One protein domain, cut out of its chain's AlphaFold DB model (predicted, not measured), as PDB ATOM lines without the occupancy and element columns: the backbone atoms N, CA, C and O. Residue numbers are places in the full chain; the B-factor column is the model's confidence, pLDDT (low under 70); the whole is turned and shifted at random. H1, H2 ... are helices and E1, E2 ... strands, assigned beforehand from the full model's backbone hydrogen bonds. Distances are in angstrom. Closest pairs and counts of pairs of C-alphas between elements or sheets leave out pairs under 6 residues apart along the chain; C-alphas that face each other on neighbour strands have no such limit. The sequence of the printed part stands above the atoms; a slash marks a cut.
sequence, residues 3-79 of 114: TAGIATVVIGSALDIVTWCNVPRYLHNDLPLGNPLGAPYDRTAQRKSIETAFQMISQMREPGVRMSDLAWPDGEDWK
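Overview. This is residues 3 to 79 of the 114 residues of an uncharacterized protein of Gammaproteobacteria bacterium (UniProt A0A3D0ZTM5). A small sheet of three short parallel strands, E1, E2 and E3, has the long helix H2 over one face, while the short helix H1 only grazes the sheet with its residues 15 to 19. The two ends of the printed part lie far apart along the length of the domain, and the long unnamed stretches 29 to 42 and 68 to 79 run on past the ends of the strands. The 77 printed residues hold three named strands and two named helices in the order E1, H1, E2, H2, E3, and the sheet's order is E1, E2, E3. The class is mixed, helices and strands, with under half of the residues in named elements. The whole is compact, with a radius of gyration of the C-alphas of 12.7 A, and its outline is elongated, spanning 40 by 26 by 17 A.

Along the chain. Strand E1 is residues 10 to 12, with C-alpha 10 at (-39.472, -28.660, -13.093). Helix H1 is residues 15 to 21, 10.0 A long from first to last C-alpha. Strand E2 is residues 25 to 28, 9.7 A long. Helix H2 is residues 43 to 59, 24.2 A long, and begins with C-alpha 43 at (-30.603, -24.852, -29.335). Strand E3 is residues 64 to 67, 10.2 A long, and ends with C-alpha 67 at (-45.957, -33.714, -21.935).

Arrangement. E2 is the inner strand. E1 and E2 are parallel, with 14 degrees between their directions; N 10 and O 25 are 2.9 A apart, within hydrogen-bond range. E2 and E3 are parallel at 22 degrees, and N 28 and O 66 are 2.8 A apart, also within hydrogen-bond range. E1, H1 and E2 form a strand-helix-strand unit, two parallel neighbour strands with a helix between, and its crossover is right-handed. E2, H2 and E3 form another, whose crossover is left-handed. The closest C-alphas of H1 and E2 are those of Leu 15 and His 28, 6.6 A apart. H2 on one face of the sheet gives two layers, helix on sheet, at a height over the sheet of 10.0 A. It lies over E1 and E2 and only just runs along the strands, at 29 degrees to E2 on the local plane. The closest C-alphas of H2 and E2 are those of Ala 53 and Leu 27, 6.1 A apart. H2 and E3 are near each other. H1 and H2 are apart. In H1 every O i to N i+4 pair is within hydrogen-bond range, and in H2 12 of 13 are.

Size, cuts and confidence. The C-alphas of Ala 4 and Asp 77, the two farthest apart, are 42.6 A apart. The printed part has no cut. The link from E2 to H2, 14 residues, is long; the other three links between named elements are tight. The mean pLDDT of the printed part is 94.9, and no printed residue is under 70.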
ATOM      1  N   THR A   3     -45.404 -20.790  -1.953       90.94
ATOM      2  CA  THR A   3     -46.018 -20.055  -0.825       90.94
ATOM      3  C   THR A   3     -45.325 -18.730  -0.497       90.94
ATOM      4  O   THR A   3     -45.922 -17.869   0.138       90.94
ATOM      5  N   ALA A   4     -44.076 -18.556  -0.937       94.38
ATOM      6  CA  ALA A   4     -43.304 -17.323  -0.803       94.38
ATOM      7  C   ALA A   4     -43.386 -16.439  -2.066       94.38
ATOM      8  O   ALA A   4     -42.610 -15.498  -2.201       94.38
ATOM      9  N   GLY A   5     -44.286 -16.751  -3.008       91.81
ATOM     10  CA  GLY A   5     -44.481 -15.990  -4.244       91.81
ATOM     11  C   GLY A   5     -43.464 -16.283  -5.351       91.81
ATOM     12  O   GLY A   5     -43.398 -15.535  -6.321       91.81
ATOM     13  N   ILE A   6     -42.668 -17.352  -5.232       93.06
ATOM     14  CA  ILE A   6     -41.686 -17.740  -6.253       93.06
ATOM     15  C   ILE A   6     -42.257 -18.877  -7.101       93.06
ATOM     16  O   ILE A   6     -42.402 -20.005  -6.618       93.06
ATOM     17  N   ALA A   7     -42.536 -18.579  -8.371       94.25
ATOM     18  CA  ALA A   7     -42.980 -19.572  -9.339       94.25
ATOM     19  C   ALA A   7     -41.890 -20.624  -9.611       94.25
ATOM     20  O   ALA A   7     -40.711 -20.312  -9.765       94.25
ATOM     21  N   THR A   8     -42.311 -21.881  -9.682       94.94
ATOM     22  CA  THR A   8     -41.483 -23.083  -9.738       94.94
ATOM     23  C   THR A   8     -42.002 -24.021 -10.823       94.94
ATOM     24  O   THR A   8     -43.149 -24.464 -10.806       94.94
ATOM     25  N   VAL A   9     -41.146 -24.372 -11.770       96.62
ATOM     26  CA  VAL A   9     -41.425 -25.403 -12.770       96.62
ATOM     27  C   VAL A   9     -40.226 -26.333 -12.838       96.62
ATOM     28  O   VAL A   9     -39.083 -25.881 -12.809       96.62
ATOM     29  N   VAL A  10     -40.490 -27.632 -12.885       96.38
ATOM     30  CA  VAL A  10     -39.472 -28.660 -13.093       96.38
ATOM     31  C   VAL A  10     -39.539 -29.086 -14.555       96.38
ATOM     32  O   VAL A  10     -40.625 -29.308 -15.083       96.38
ATOM     33  N   ILE A  11     -38.385 -29.204 -15.207       97.69
ATOM     34  CA  ILE A  11     -38.262 -29.784 -16.546       97.69
ATOM     35  C   ILE A  11     -37.411 -31.041 -16.413       97.69
ATOM     36  O   ILE A  11     -36.352 -30.998 -15.785       97.69
ATOM     37  N   GLY A  12     -37.856 -32.161 -16.972       96.38
ATOM     38  CA  GLY A  12     -37.092 -33.401 -16.871       96.38
ATOM     39  C   GLY A  12     -37.706 -34.565 -17.626       96.38
ATOM     40  O   GLY A  12     -38.762 -34.423 -18.233       96.38
ATOM     41  N   SER A  13     -37.101 -35.741 -17.473       94.75
ATOM     42  CA  SER A  13     -37.502 -36.970 -18.181       94.75
ATOM     43  C   SER A  13     -37.867 -38.135 -17.245       94.75
ATOM     44  O   SER A  13     -38.180 -39.220 -17.712       94.75
ATOM     45  N   ALA A  14     -37.857 -37.927 -15.922       92.06
ATOM     46  CA  ALA A  14     -38.208 -38.941 -14.917       92.06
ATOM     47  C   ALA A  14     -39.633 -38.716 -14.382       92.06
ATOM     48  O   ALA A  14     -39.833 -38.090 -13.337       92.06
ATOM     49  N   LEU A  15     -40.631 -39.170 -15.143       91.38
ATOM     50  CA  LEU A  15     -42.045 -38.914 -14.850       91.38
ATOM     51  C   LEU A  15     -42.506 -39.527 -13.523       91.38
ATOM     52  O   LEU A  15     -43.232 -38.884 -12.767       91.38
ATOM     53  N   ASP A  16     -42.079 -40.750 -13.238       90.25
ATOM     54  CA  ASP A  16     -42.428 -41.520 -12.044       90.25
ATOM     55  C   ASP A  16     -41.995 -40.818 -10.747       90.25
ATOM     56  O   ASP A  16     -42.814 -40.592  -9.853       90.25
ATOM     57  N   ILE A  17     -40.734 -40.386 -10.681       87.81
ATOM     58  CA  ILE A  17     -40.157 -39.692  -9.526       87.81
ATOM     59  C   ILE A  17     -40.903 -38.382  -9.274       87.81
ATOM     60  O   ILE A  17     -41.295 -38.079  -8.147       87.81
ATOM     61  N   VAL A  18     -41.106 -37.590 -10.325       89.25
ATOM     62  CA  VAL A  18     -41.680 -36.251 -10.181       89.25
ATOM     63  C   VAL A  18     -43.169 -36.305  -9.838       89.25
ATOM     64  O   VAL A  18     -43.646 -35.484  -9.050       89.25
ATOM     65  N   THR A  19     -43.881 -37.305 -10.360       86.12
ATOM     66  CA  THR A  19     -45.282 -37.561 -10.003       86.12
ATOM     67  C   THR A  19     -45.400 -37.951  -8.532       86.12
ATOM     68  O   THR A  19     -46.251 -37.414  -7.827       86.12
ATOM     69  N   TRP A  20     -44.504 -38.808  -8.031       90.62
ATOM     70  CA  TRP A  20     -44.465 -39.171  -6.613       90.62
ATOM     71  C   TRP A  20     -44.178 -37.972  -5.698       90.62
ATOM     72  O   TRP A  20     -44.799 -37.820  -4.647       90.62
ATOM     73  N   CYS A  21     -43.261 -37.086  -6.099       90.69
ATOM     74  CA  CYS A  21     -42.930 -35.880  -5.338       90.69
ATOM     75  C   CYS A  21     -44.022 -34.793  -5.367       90.69
ATOM     76  O   CYS A  21     -43.903 -33.827  -4.613       90.69
ATOM     77  N   ASN A  22     -45.050 -34.928  -6.214       88.94
ATOM     78  CA  ASN A  22     -46.153 -33.974  -6.374       88.94
ATOM     79  C   ASN A  22     -45.678 -32.516  -6.544       88.94
ATOM     80  O   ASN A  22     -46.052 -31.614  -5.790       88.94
ATOM     81  N   VAL A  23     -44.784 -32.289  -7.512       92.50
ATOM     82  CA  VAL A  23     -44.228 -30.948  -7.760       92.50
ATOM     83  C   VAL A  23     -45.292 -29.978  -8.304       92.50
ATOM     84  O   VAL A  23     -46.241 -30.413  -8.957       92.50
ATOM     85  N   PRO A  24     -45.121 -28.650  -8.128       93.88
ATOM     86  CA  PRO A  24     -46.128 -27.672  -8.553       93.88
ATOM     87  C   PRO A  24     -46.415 -27.670 -10.057       93.88
ATOM     88  O   PRO A  24     -47.549 -27.489 -10.473       93.88
ATOM     89  N   ARG A  25     -45.392 -27.807 -10.903       96.31
ATOM     90  CA  ARG A  25     -45.537 -27.851 -12.366       96.31
ATOM     91  C   ARG A  25     -44.403 -28.694 -12.921       96.31
ATOM     92  O   ARG A  25     -43.246 -28.443 -12.576       96.31
ATOM     93  N   TYR A  26     -44.716 -29.652 -13.784       97.31
ATOM     94  CA  TYR A  26     -43.714 -30.503 -14.416       97.31
ATOM     95  C   TYR A  26     -43.883 -30.542 -15.931       97.31
ATOM     96  O   TYR A  26     -44.904 -31.008 -16.435       97.31
ATOM     97  N   LEU A  27     -42.884 -30.042 -16.655       98.00
ATOM     98  CA  LEU A  27     -42.752 -30.280 -18.086       98.00
ATOM     99  C   LEU A  27     -41.964 -31.574 -18.277       98.00
ATOM    100  O   LEU A  27     -40.768 -31.638 -17.975       98.00
ATOM    101  N   HIS A  28     -42.645 -32.596 -18.775       97.69
ATOM    102  CA  HIS A  28     -42.028 -33.859 -19.116       97.69
ATOM    103  C   HIS A  28     -41.555 -33.836 -20.568       97.69
ATOM    104  O   HIS A  28     -42.359 -33.677 -21.488       97.69
ATOM    105  N   ASN A  29     -40.251 -34.021 -20.753       97.50
ATOM    106  CA  ASN A  29     -39.646 -34.266 -22.052       97.50
ATOM    107  C   ASN A  29     -39.198 -35.724 -22.093       97.50
ATOM    108  O   ASN A  29     -38.290 -36.099 -21.346       97.50
ATOM    109  N   ASP A  30     -39.822 -36.520 -22.956       95.56
ATOM    110  CA  ASP A  30     -39.517 -37.942 -23.135       95.56
ATOM    111  C   ASP A  30     -38.230 -38.115 -23.960       95.56
ATOM    112  O   ASP A  30     -38.231 -38.412 -25.153       95.56
ATOM    113  N   LEU A  31     -37.112 -37.806 -23.310       95.88
ATOM    114  CA  LEU A  31     -35.765 -37.766 -23.868       95.88
ATOM    115  C   LEU A  31     -34.821 -38.578 -22.963       95.88
ATOM    116  O   LEU A  31     -35.110 -38.743 -21.773       95.88
ATOM    117  N   PRO A  32     -33.660 -39.036 -23.468       94.56
ATOM    118  CA  PRO A  32     -32.674 -39.741 -22.659       94.56
ATOM    119  C   PRO A  32     -32.295 -38.950 -21.402       94.56
ATOM    120  O   PRO A  32     -31.955 -37.762 -21.476       94.56
ATOM    121  N   LEU A  33     -32.296 -39.616 -20.240       90.81
ATOM    122  CA  LEU A  33     -31.920 -38.985 -18.970       90.81
ATOM    123  C   LEU A  33     -30.541 -38.315 -19.080       90.81
ATOM    124  O   LEU A  33     -29.593 -38.867 -19.639       90.81
ATOM    125  N   GLY A  34     -30.443 -37.111 -18.517       91.38
ATOM    126  CA  GLY A  34     -29.288 -36.225 -18.678       91.38
ATOM    127  C   GLY A  34     -29.454 -35.190 -19.793       91.38
ATOM    128  O   GLY A  34     -28.723 -34.205 -19.797       91.38
ATOM    129  N   ASN A  35     -30.465 -35.336 -20.658       95.12
ATOM    130  CA  ASN A  35     -30.777 -34.385 -21.730       95.12
ATOM    131  C   ASN A  35     -32.190 -33.786 -21.587       95.12
ATOM    132  O   ASN A  35     -32.966 -33.787 -22.543       95.12
ATOM    133  N   PRO A  36     -32.559 -33.249 -20.406       95.31
ATOM    134  CA  PRO A  36     -33.942 -32.894 -20.101       95.31
ATOM    135  C   PRO A  36     -34.484 -31.738 -20.942       95.31
ATOM    136  O   PRO A  36     -35.685 -31.526 -20.931       95.31
ATOM    137  N   LEU A  37     -33.637 -30.966 -21.630       97.00
ATOM    138  CA  LEU A  37     -34.056 -29.827 -22.456       97.00
ATOM    139  C   LEU A  37     -34.065 -30.142 -23.959       97.00
ATOM    140  O   LEU A  37     -34.566 -29.337 -24.733       97.00
ATOM    141  N   GLY A  38     -33.498 -31.267 -24.391       96.19
ATOM    142  CA  GLY A  38     -33.216 -31.534 -25.803       96.19
ATOM    143  C   GLY A  38     -31.834 -32.146 -25.998       96.19
ATOM    144  O   GLY A  38     -31.020 -32.173 -25.071       96.19
ATOM    145  N   ALA A  39     -31.560 -32.607 -27.219       96.25
ATOM    146  CA  ALA A  39     -30.257 -33.149 -27.587       96.25
ATOM    147  C   ALA A  39     -29.126 -32.114 -27.413       96.25
ATOM    148  O   ALA A  39     -29.366 -30.898 -27.479       96.25
ATOM    149  N   PRO A  40     -27.874 -32.566 -27.200       95.94
ATOM    150  CA  PRO A  40     -26.721 -31.679 -27.164       95.94
ATOM    151  C   PRO A  40     -26.675 -30.769 -28.394       95.94
ATOM    152  O   PRO A  40     -26.828 -31.221 -29.524       95.94
ATOM    153  N   TYR A  41     -26.450 -29.478 -28.160       96.19
ATOM    154  CA  TYR A  41     -26.350 -28.434 -29.190       96.19
ATOM    155  C   TYR A  41     -27.615 -28.152 -30.022       96.19
ATOM    156  O   TYR A  41     -27.598 -27.200 -30.805       96.19
ATOM    157  N   ASP A  42     -28.731 -28.854 -29.798       97.19
ATOM    158  CA  ASP A  42     -30.028 -28.493 -30.378       97.19
ATOM    159  C   ASP A  42     -30.645 -27.305 -29.623       97.19
ATOM    160  O   ASP A  42     -31.518 -27.427 -28.759       97.19
ATOM    161  N   ARG A  43     -30.151 -26.108 -29.950       97.69
ATOM    162  CA  ARG A  43     -30.603 -24.852 -29.335       97.69
ATOM    163  C   ARG A  43     -32.082 -24.575 -29.593       97.69
ATOM    164  O   ARG A  43     -32.704 -23.886 -28.786       97.69
ATOM    165  N   THR A  44     -32.637 -25.084 -30.689       97.38
ATOM    166  CA  THR A  44     -34.041 -24.875 -31.050       97.38
ATOM    167  C   THR A  44     -34.946 -25.681 -30.124       97.38
ATOM    168  O   THR A  44     -35.839 -25.099 -29.506       97.38
ATOM    169  N   ALA A  45     -34.676 -26.978 -29.944       96.75
ATOM    170  CA  ALA A  45     -35.414 -27.819 -29.001       96.75
ATOM    171  C   ALA A  45     -35.269 -27.319 -27.555       96.75
ATOM    172  O   ALA A  45     -36.268 -27.143 -26.854       96.75
ATOM    173  N   GLN A  46     -34.043 -26.978 -27.141       97.88
ATOM    174  CA  GLN A  46     -33.756 -26.441 -25.805       97.88
ATOM    175  C   GLN A  46     -34.537 -25.159 -25.520       97.88
ATOM    176  O   GLN A  46     -35.137 -25.011 -24.451       97.88
ATOM    177  N   ARG A  47     -34.586 -24.245 -26.492       98.19
ATOM    178  CA  ARG A  47     -35.370 -23.016 -26.381       98.19
ATOM    179  C   ARG A  47     -36.863 -23.312 -26.265       98.19
ATOM    180  O   ARG A  47     -37.502 -22.790 -25.353       98.19
ATOM    181  N   LYS A  48     -37.401 -24.178 -27.129       98.06
ATOM    182  CA  LYS A  48     -38.817 -24.572 -27.104       98.06
ATOM    183  C   LYS A  48     -39.211 -25.197 -25.763       98.06
ATOM    184  O   LYS A  48     -40.276 -24.878 -25.233       98.06
ATOM    185  N   SER A  49     -38.346 -26.026 -25.171       98.00
ATOM    186  CA  SER A  49     -38.577 -26.600 -23.841       98.00
ATOM    187  C   SER A  49     -38.709 -25.518 -22.768       98.00
ATOM    188  O   SER A  49     -39.620 -25.568 -21.945       98.00
ATOM    189  N   ILE A  50     -37.798 -24.544 -22.762       97.81
ATOM    190  CA  ILE A  50     -37.786 -23.465 -21.765       97.81
ATOM    191  C   ILE A  50     -39.007 -22.552 -21.942       97.81
ATOM    192  O   ILE A  50     -39.683 -22.229 -20.966       97.81
ATOM    193  N   GLU A  51     -39.328 -22.167 -23.178       97.88
ATOM    194  CA  GLU A  51     -40.498 -21.336 -23.484       97.88
ATOM    195  C   GLU A  51     -41.801 -22.022 -23.053       97.88
ATOM    196  O   GLU A  51     -42.649 -21.393 -22.417       97.88
ATOM    197  N   THR A  52     -41.932 -23.328 -23.304       98.06
ATOM    198  CA  THR A  52     -43.084 -24.125 -22.854       98.06
ATOM    199  C   THR A  52     -43.205 -24.130 -21.328       98.06
ATOM    200  O   THR A  52     -44.296 -23.927 -20.790       98.06
ATOM    201  N   ALA A  53     -42.091 -24.307 -20.613       97.62
ATOM    202  CA  ALA A  53     -42.078 -24.290 -19.152       97.62
ATOM    203  C   ALA A  53     -42.492 -22.919 -18.587       97.62
ATOM    204  O   ALA A  53     -43.262 -22.853 -17.628       97.62
ATOM    205  N   PHE A  54     -42.056 -21.818 -19.208       97.06
ATOM    206  CA  PHE A  54     -42.503 -20.478 -18.821       97.06
ATOM    207  C   PHE A  54     -43.989 -20.245 -19.101       97.06
ATOM    208  O   PHE A  54     -44.680 -19.661 -18.267       97.06
ATOM    209  N   GLN A  55     -44.517 -20.739 -20.222       97.31
ATOM    210  CA  GLN A  55     -45.954 -20.671 -20.504       97.31
ATOM    211  C   GLN A  55     -46.784 -21.435 -19.465       97.31
ATOM    212  O   GLN A  55     -47.870 -20.995 -19.095       97.31
ATOM    213  N   MET A  56     -46.285 -22.558 -18.944       97.44
ATOM    214  CA  MET A  56     -46.984 -23.294 -17.888       97.44
ATOM    215  C   MET A  56     -47.138 -22.477 -16.604       97.44
ATOM    216  O   MET A  56     -48.164 -22.605 -15.943       97.44
ATOM    217  N   ILE A  57     -46.174 -21.615 -16.262       95.94
ATOM    218  CA  ILE A  57     -46.267 -20.766 -15.062       95.94
ATOM    219  C   ILE A  57     -47.500 -19.854 -15.120       95.94
ATOM    220  O   ILE A  57     -48.163 -19.668 -14.104       95.94
ATOM    221  N   SER A  58     -47.835 -19.307 -16.293       93.56
ATOM    222  CA  SER A  58     -48.998 -18.423 -16.447       93.56
ATOM    223  C   SER A  58     -50.319 -19.173 -16.649       93.56
ATOM    224  O   SER A  58     -51.381 -18.634 -16.336       93.56
ATOM    225  N   GLN A  59     -50.271 -20.406 -17.158       95.38
ATOM    226  CA  GLN A  59     -51.459 -21.189 -17.521       95.38
ATOM    227  C   GLN A  59     -51.915 -22.165 -16.428       95.38
ATOM    228  O   GLN A  59     -53.108 -22.448 -16.328       95.38
ATOM    229  N   MET A  60     -50.995 -22.698 -15.623       94.69
ATOM    230  CA  MET A  60     -51.280 -23.746 -14.640       94.69
ATOM    231  C   MET A  60     -51.318 -23.174 -13.226       94.69
ATOM    232  O   MET A  60     -50.304 -22.712 -12.695       94.69
ATOM    233  N   ARG A  61     -52.509 -23.232 -12.622       90.44
ATOM    234  CA  ARG A  61     -52.763 -22.798 -11.239       90.44
ATOM    235  C   ARG A  61     -52.707 -23.941 -10.228       90.44
ATOM    236  O   ARG A  61     -52.415 -23.687  -9.069       90.44
ATOM    237  N   GLU A  62     -52.931 -25.167 -10.689       91.69
ATOM    238  CA  GLU A  62     -52.891 -26.381  -9.874       91.69
ATOM    239  C   GLU A  62     -51.672 -27.244 -10.228       91.69
ATOM    240  O   GLU A  62     -51.185 -27.160 -11.367       91.69
ATOM    241  N   PRO A  63     -51.201 -28.092  -9.292       93.00
ATOM    242  CA  PRO A  63     -50.200 -29.116  -9.561       93.00
ATOM    243  C   PRO A  63     -50.518 -29.948 -10.801       93.00
ATOM    244  O   PRO A  63     -51.649 -30.402 -10.982       93.00
ATOM    245  N   GLY A  64     -49.524 -30.170 -11.661       93.50
ATOM    246  CA  GLY A  64     -49.748 -30.985 -12.848       93.50
ATOM    247  C   GLY A  64     -48.533 -31.216 -13.731       93.50
ATOM    248  O   GLY A  64     -47.496 -30.556 -13.620       93.50
ATOM    249  N   VAL A  65     -48.719 -32.158 -14.653       96.38
ATOM    250  CA  VAL A  65     -47.739 -32.570 -15.656       96.38
ATOM    251  C   VAL A  65     -48.210 -32.139 -17.044       96.38
ATOM    252  O   VAL A  65     -49.376 -32.325 -17.392       96.38
ATOM    253  N   ARG A  66     -47.300 -31.605 -17.859       96.94
ATOM    254  CA  ARG A  66     -47.485 -31.405 -19.301       96.94
ATOM    255  C   ARG A  66     -46.432 -32.219 -20.044       96.94
ATOM    256  O   ARG A  66     -45.249 -32.066 -19.762       96.94
ATOM    257  N   MET A  67     -46.861 -33.043 -20.994       97.19
ATOM    258  CA  MET A  67     -45.957 -33.714 -21.935       97.19
ATOM    259  C   MET A  67     -45.585 -32.734 -23.050       97.19
ATOM    260  O   MET A  67     -46.467 -32.039 -23.563       97.19
ATOM    261  N   SER A  68     -44.306 -32.650 -23.409       96.75
ATOM    262  CA  SER A  68     -43.884 -31.940 -24.618       96.75
ATOM    263  C   SER A  68     -44.013 -32.816 -25.863       96.75
ATOM    264  O   SER A  68     -44.267 -34.015 -25.786       96.75
ATOM    265  N   ASP A  69     -43.831 -32.191 -27.021       95.69
ATOM    266  CA  ASP A  69     -43.741 -32.825 -28.336       95.69
ATOM    267  C   ASP A  69     -42.283 -32.919 -28.832       95.69
ATOM    268  O   ASP A  69     -42.039 -33.066 -30.031       95.69
ATOM    269  N   LEU A  70     -41.300 -32.763 -27.936       96.50
ATOM    270  CA  LEU A  70     -39.890 -32.896 -28.297       96.50
ATOM    271  C   LEU A  70     -39.551 -34.363 -28.558       96.50
ATOM    272  O   LEU A  70     -39.904 -35.233 -27.770       96.50
ATOM    273  N   ALA A  71     -38.810 -34.606 -29.635       95.50
ATOM    274  CA  ALA A  71     -38.329 -35.927 -30.013       95.50
ATOM    275  C   ALA A  71     -36.800 -35.964 -29.995       95.50
ATOM    276  O   ALA A  71     -36.133 -34.963 -30.275       95.50
ATOM    277  N   TRP A  72     -36.243 -37.133 -29.680       96.19
ATOM    278  CA  TRP A  72     -34.810 -37.354 -29.822       96.19
ATOM    279  C   TRP A  72     -34.443 -37.469 -31.315       96.19
ATOM    280  O   TRP A  72     -35.140 -38.185 -32.036       96.19
ATOM    281  N   PRO A  73     -33.375 -36.801 -31.801       95.12
ATOM    282  CA  PRO A  73     -33.034 -36.797 -33.227       95.12
ATOM    283  C   PRO A  73     -32.803 -38.188 -33.825       95.12
ATOM    284  O   PRO A  73     -33.175 -38.428 -34.970       95.12
ATOM    285  N   ASP A  74     -32.243 -39.108 -33.034       94.50
ATOM    286  CA  ASP A  74     -31.938 -40.480 -33.464       94.50
ATOM    287  C   ASP A  74     -33.117 -41.453 -33.256       94.50
ATOM    288  O   ASP A  74     -32.948 -42.666 -33.334       94.50
ATOM    289  N   GLY A  75     -34.316 -40.940 -32.961       95.06
ATOM    290  CA  GLY A  75     -35.507 -41.753 -32.716       95.06
ATOM    291  C   GLY A  75     -35.582 -42.328 -31.300       95.06
ATOM    292  O   GLY A  75     -35.000 -41.795 -30.354       95.06
ATOM    293  N   GLU A  76     -36.357 -43.401 -31.136       95.69
ATOM    294  CA  GLU A  76     -36.723 -43.960 -29.824       95.69
ATOM    295  C   GLU A  76     -35.953 -45.231 -29.436       95.69
ATOM    296  O   GLU A  76     -36.177 -45.776 -28.355       95.69
ATOM    297  N   ASP A  77     -35.005 -45.676 -30.263       95.00
ATOM    298  CA  ASP A  77     -34.246 -46.921 -30.050       95.00
ATOM    299  C   ASP A  77     -33.425 -46.917 -28.749       95.00
ATOM    300  O   ASP A  77     -33.048 -47.969 -28.235       95.00
ATOM    301  N   TRP A  78     -33.183 -45.739 -28.167       92.69
ATOM    302  CA  TRP A  78     -32.537 -45.599 -26.864       92.69
ATOM    303  C   TRP A  78     -33.407 -46.103 -25.705       92.69
ATOM    304  O   TRP A  78     -32.851 -46.548 -24.704       92.69
ATOM    305  N   LYS A  79     -34.743 -46.040 -25.805       92.62
ATOM    306  CA  LYS A  79     -35.668 -46.368 -24.707       92.62
ATOM    307  C   LYS A  79     -35.499 -47.795 -24.171       92.62
ATOM    308  O   LYS A  79     -35.318 -47.922 -22.961       92.62
TER     309      LYS A  79